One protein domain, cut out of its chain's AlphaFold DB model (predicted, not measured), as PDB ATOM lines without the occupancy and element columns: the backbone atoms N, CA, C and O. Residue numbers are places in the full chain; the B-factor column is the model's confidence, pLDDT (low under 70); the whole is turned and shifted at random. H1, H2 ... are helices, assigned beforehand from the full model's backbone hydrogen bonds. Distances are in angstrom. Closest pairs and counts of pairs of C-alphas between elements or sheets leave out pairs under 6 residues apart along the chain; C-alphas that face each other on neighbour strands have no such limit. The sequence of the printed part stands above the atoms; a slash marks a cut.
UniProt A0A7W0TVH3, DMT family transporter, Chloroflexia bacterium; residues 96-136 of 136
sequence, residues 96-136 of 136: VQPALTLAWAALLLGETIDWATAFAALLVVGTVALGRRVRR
ATOM      1  N   VAL A  96     120.117 134.695 127.953       83.38
ATOM      2  CA  VAL A  96     120.983 134.281 129.066       83.38
ATOM      3  C   VAL A  96     120.794 132.788 129.383       83.38
ATOM      4  O   VAL A  96     121.707 132.152 129.902       83.38
ATOM      5  N   GLN A  97     119.643 132.202 129.028       87.81
ATOM      6  CA  GLN A  97     119.296 130.815 129.349       87.81
ATOM      7  C   GLN A  97     120.313 129.797 128.809       87.81
ATOM      8  O   GLN A  97     120.728 128.966 129.606       87.81
ATOM      9  N   PRO A  98     120.797 129.852 127.548       84.56
ATOM     10  CA  PRO A  98     121.789 128.888 127.061       84.56
ATOM     11  C   PRO A  98     123.085 128.880 127.882       84.56
ATOM     12  O   PRO A  98     123.611 127.815 128.193       84.56
ATOM     13  N   ALA A  99     123.569 130.060 128.282       83.81
ATOM     14  CA  ALA A  99     124.772 130.185 129.101       83.81
ATOM     15  C   ALA A  99     124.550 129.628 130.515       83.81
ATOM     16  O   ALA A  99     125.395 128.895 131.028       83.81
ATOM     17  N   LEU A 100     123.396 129.924 131.122       88.19
ATOM     18  CA  LEU A 100     123.029 129.355 132.420       88.19
ATOM     19  C   LEU A 100     122.863 127.837 132.346       88.19
ATOM     20  O   LEU A 100     123.313 127.153 133.251       88.19
ATOM     21  N   THR A 101     122.269 127.300 131.279       89.69
ATOM     22  CA  THR A 101     122.124 125.851 131.092       89.69
ATOM     23  C   THR A 101     123.483 125.157 131.054       89.69
ATOM     24  O   THR A 101     123.655 124.161 131.746       89.69
ATOM     25  N   LEU A 102     124.460 125.697 130.314       88.12
ATOM     26  CA  LEU A 102     125.826 125.158 130.293       88.12
ATOM     27  C   LEU A 102     126.484 125.222 131.677       88.12
ATOM     28  O   LEU A 102     127.068 124.240 132.129       88.12
ATOM     29  N   ALA A 103     126.346 126.351 132.378       89.31
ATOM     30  CA  ALA A 103     126.872 126.494 133.732       89.31
ATOM     31  C   ALA A 103     126.239 125.481 134.701       89.31
ATOM     32  O   ALA A 103     126.948 124.835 135.468       89.31
ATOM     33  N   TRP A 104     124.919 125.295 134.642       93.50
ATOM     34  CA  TRP A 104     124.223 124.310 135.466       93.50
ATOM     35  C   TRP A 104     124.601 122.875 135.109       93.50
ATOM     36  O   TRP A 104     124.722 122.062 136.018       93.50
ATOM     37  N   ALA A 105     124.832 122.562 133.833       91.25
ATOM     38  CA  ALA A 105     125.314 121.246 133.426       91.25
ATOM     39  C   ALA A 105     126.694 120.945 134.033       91.25
ATOM     40  O   ALA A 105     126.875 119.908 134.669       91.25
ATOM     41  N   ALA A 106     127.635 121.889 133.962       91.00
ATOM     42  CA  ALA A 106     128.940 121.725 134.600       91.00
ATOM     43  C   ALA A 106     128.839 121.580 136.130       91.00
ATOM     44  O   ALA A 106     129.491 120.721 136.717       91.00
ATOM     45  N   LEU A 107     128.001 122.396 136.782       94.38
ATOM     46  CA  LEU A 107     127.890 122.422 138.245       94.38
ATOM     47  C   LEU A 107     127.117 121.234 138.832       94.38
ATOM     48  O   LEU A 107     127.488 120.731 139.887       94.38
ATOM     49  N   LEU A 108     126.021 120.822 138.192       94.44
ATOM     50  CA  LEU A 108     125.095 119.821 138.735       94.44
ATOM     51  C   LEU A 108     125.339 118.420 138.173       94.44
ATOM     52  O   LEU A 108     125.119 117.441 138.882       94.44
ATOM     53  N   LEU A 109     125.762 118.322 136.909       92.50
ATOM     54  CA  LEU A 109     126.006 117.048 136.223       92.50
ATOM     55  C   LEU A 109     127.503 116.718 136.129       92.50
ATOM     56  O   LEU A 109     127.852 115.601 135.760       92.50
ATOM     57  N   GLY A 110     128.386 117.660 136.488       90.94
ATOM     58  CA  GLY A 110     129.835 117.470 136.410       90.94
ATOM     59  C   GLY A 110     130.361 117.409 134.974       90.94
ATOM     60  O   GLY A 110     131.434 116.858 134.741       90.94
ATOM     61  N   GLU A 111     129.606 117.933 134.004       91.69
ATOM     62  CA  GLU A 111     130.006 117.901 132.598       91.69
ATOM     63  C   GLU A 111     131.220 118.802 132.340       91.69
ATOM     64  O   GLU A 111     131.261 119.974 132.728       91.69
ATOM     65  N   THR A 112     132.221 118.265 131.640       89.19
ATOM     66  CA  THR A 112     133.390 119.034 131.209       89.19
ATOM     67  C   THR A 112     133.037 119.874 129.988       89.19
ATOM     68  O   THR A 112     132.819 119.334 128.903       89.19
ATOM     69  N   ILE A 113     133.023 121.196 130.147       87.31
ATOM     70  CA  ILE A 113     132.860 122.122 129.024       87.31
ATOM     71  C   ILE A 113     134.204 122.236 128.309       87.31
ATOM     72  O   ILE A 113     135.137 122.859 128.816       87.31
ATOM     73  N   ASP A 114     134.307 121.622 127.134       90.12
ATOM     74  CA  ASP A 114     135.498 121.752 126.306       90.12
ATOM     75  C   ASP A 114     135.602 123.144 125.653       90.12
ATOM     76  O   ASP A 114     134.658 123.944 125.608       90.12
ATOM     77  N   TRP A 115     136.790 123.445 125.129       89.94
ATOM     78  CA  TRP A 115     137.064 124.739 124.508       89.94
ATOM     79  C   TRP A 115     136.192 125.015 123.281       89.94
ATOM     80  O   TRP A 115     135.830 126.167 123.042       89.94
ATOM     81  N   ALA A 116     135.822 123.980 122.524       90.88
ATOM     82  CA  ALA A 116     134.979 124.125 121.344       90.88
ATOM     83  C   ALA A 116     133.549 124.547 121.722       90.88
ATOM     84  O   ALA A 116     132.989 125.459 121.113       90.88
ATOM     85  N   THR A 117     132.989 123.945 122.770       88.00
ATOM     86  CA  THR A 117     131.660 124.251 123.313       88.00
ATOM     87  C   THR A 117     131.630 125.647 123.917       88.00
ATOM     88  O   THR A 117     130.710 126.420 123.641       88.00
ATOM     89  N   ALA A 118     132.665 126.008 124.681       85.00
ATOM     90  CA  ALA A 118     132.809 127.354 125.223       85.00
ATOM     91  C   ALA A 118     132.885 128.404 124.100       85.00
ATOM     92  O   ALA A 118     132.182 129.415 124.142       85.00
ATOM     93  N   PHE A 119     133.684 128.150 123.060       88.94
ATOM     94  CA  PHE A 119     133.821 129.056 121.922       88.94
ATOM     95  C   PHE A 119     132.522 129.188 121.116       88.94
ATOM     96  O   PHE A 119     132.100 130.301 120.804       88.94
ATOM     97  N   ALA A 120     131.841 128.075 120.832       86.94
ATOM     98  CA  ALA A 120     130.551 128.086 120.147       86.94
ATOM     99  C   ALA A 120     129.486 128.846 120.955       86.94
ATOM    100  O   ALA A 120     128.759 129.670 120.395       86.94
ATOM    101  N   ALA A 121     129.430 128.638 122.273       84.62
ATOM    102  CA  ALA A 121     128.531 129.372 123.156       84.62
ATOM    103  C   ALA A 121     128.811 130.884 123.117       84.62
ATOM    104  O   ALA A 121     127.878 131.678 122.976       84.62
ATOM    105  N   LEU A 122     130.085 131.290 123.165       84.94
ATOM    106  CA  LEU A 122     130.490 132.693 123.047       84.94
ATOM    107  C   LEU A 122     130.112 133.294 121.689       84.94
ATOM    108  O   LEU A 122     129.593 134.410 121.652       84.94
ATOM    109  N   LEU A 123     130.309 132.567 120.585       87.06
ATOM    110  CA  LEU A 123     129.897 133.016 119.252       87.06
ATOM    111  C   LEU A 123     128.384 133.219 119.168       87.06
ATOM    112  O   LEU A 123     127.937 134.256 118.681       87.06
ATOM    113  N   VAL A 124     127.585 132.271 119.665       84.25
ATOM    114  CA  VAL A 124     126.119 132.382 119.666       84.25
ATOM    115  C   VAL A 124     125.675 133.586 120.496       84.25
ATOM    116  O   VAL A 124     124.935 134.435 119.996       84.25
ATOM    117  N   VAL A 125     126.172 133.714 121.730       82.12
ATOM    118  CA  VAL A 125     125.847 134.846 122.614       82.12
ATOM    119  C   VAL A 125     126.294 136.173 121.994       82.12
ATOM    120  O   VAL A 125     125.532 137.140 122.009       82.12
ATOM    121  N   GLY A 126     127.488 136.223 121.401       83.12
ATOM    122  CA  GLY A 126     128.039 137.404 120.737       83.12
ATOM    123  C   GLY A 126     127.232 137.829 119.511       83.12
ATOM    124  O   GLY A 126     126.864 138.997 119.393       83.12
ATOM    125  N   THR A 127     126.873 136.884 118.640       83.12
ATOM    126  CA  THR A 127     126.052 137.134 117.440       83.12
ATOM    127  C   THR A 127     124.687 137.690 117.830       83.12
ATOM    128  O   THR A 127     124.212 138.682 117.277       83.12
ATOM    129  N   VAL A 128     124.079 137.099 118.855       78.12
ATOM    130  CA  VAL A 128     122.819 137.565 119.424       78.12
ATOM    131  C   VAL A 128     122.965 138.964 120.042       78.12
ATOM    132  O   VAL A 128     122.117 139.831 119.821       78.12
ATOM    133  N   ALA A 129     124.036 139.219 120.799       78.25
ATOM    134  CA  ALA A 129     124.313 140.521 121.403       78.25
ATOM    135  C   ALA A 129     124.523 141.625 120.352       78.25
ATOM    136  O   ALA A 129     124.036 142.743 120.534       78.25
ATOM    137  N   LEU A 130     125.198 141.311 119.246       80.38
ATOM    138  CA  LEU A 130     125.407 142.209 118.108       80.38
ATOM    139  C   LEU A 130     124.099 142.489 117.362       80.38
ATOM    140  O   LEU A 130     123.753 143.653 117.166       80.38
ATOM    141  N   GLY A 131     123.319 141.452 117.042       70.75
ATOM    142  CA  GLY A 131     122.013 141.602 116.387       70.75
ATOM    143  C   GLY A 131     121.032 142.480 117.176       70.75
ATOM    144  O   GLY A 131     120.208 143.179 116.593       70.75
ATOM    145  N   ARG A 132     121.159 142.524 118.510       68.00
ATOM    146  CA  ARG A 132     120.392 143.447 119.365       68.00
ATOM    147  C   ARG A 132     120.794 144.909 119.219       68.00
ATOM    148  O   ARG A 132     119.925 145.764 119.349       68.00
ATOM    149  N   ARG A 133     122.085 145.204 119.022       61.38
ATOM    150  CA  ARG A 133     122.582 146.587 118.907       61.38
ATOM    151  C   ARG A 133     122.149 147.237 117.600       61.38
ATOM    152  O   ARG A 133     121.888 148.424 117.599       61.38
ATOM    153  N   VAL A 134     122.027 146.450 116.532       61.34
ATOM    154  CA  VAL A 134     121.604 146.923 115.203       61.34
ATOM    155  C   VAL A 134     120.104 147.255 115.150       61.34
ATOM    156  O   VAL A 134     119.665 147.987 114.272       61.34
ATOM    157  N   ARG A 135     119.300 146.713 116.078       51.91
ATOM    158  CA  ARG A 135     117.833 146.867 116.109       51.91
ATOM    159  C   ARG A 135     117.331 147.872 117.160       51.91
ATOM    160  O   ARG A 135     116.119 148.036 117.289       51.91
ATOM    161  N   ARG A 136     118.236 148.467 117.944       48.12
ATOM    162  CA  ARG A 136     117.964 149.648 118.778       48.12
ATOM    163  C   ARG A 136     118.210 150.900 117.956       48.12
ATOM    164  O   ARG A 136     117.454 151.862 118.189       48.12
TER     165      ARG A 136
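AT A GLANCE: This is residues 96 to 136 of the 136 residues of the protein "DMT family transporter" of Chloroflexia bacterium (UniProt A0A7W0TVH3). A flat, narrow wedge of two helices, H1 and the longer H2, folds back on itself through residues 110 to 114; the helices are spread at the linked end and come closest near Ala 99 and Ala 121. Residues 126 to 136, mostly the last part of H2, stick out beyond this body. The printed part has 41 residues with two named helices, H1 then H2, and no named strand: the class is all helix. It is loose, with a radius of gyration of the C-alphas of 12.2 A, and a rod spanning 38 by 18 by 6 A.

HOW THE PARTS SIT: H1, residues 96 to 109, and H2, residues 115 to 134, are close but not clearly touching, with 2 pairs of C-alphas within 8 A. The closest C-alphas, those of Ala 99 and Ala 121, are 7.1 A apart. The helices run opposite ways at a shallow tilt of 20 degrees. In H1 and H2 every O i to N i+4 pair is within hydrogen-bond range.

IN THESE COORDINATES: H1 begins at C-alpha 96, (120.983, 134.281, 129.066), and measures 19.3 A from first to last C-alpha. H2 measures 28.6 A and ends at C-alpha 134, (121.604, 146.923, 115.203).

THE WHOLE: The C-alphas farthest apart, those of Gly 110 and Arg 136, are 38.6 A apart. The printed part has no cut, and the link from H1 to H2 is tight. Residues 132 to 136 have pLDDT under 70.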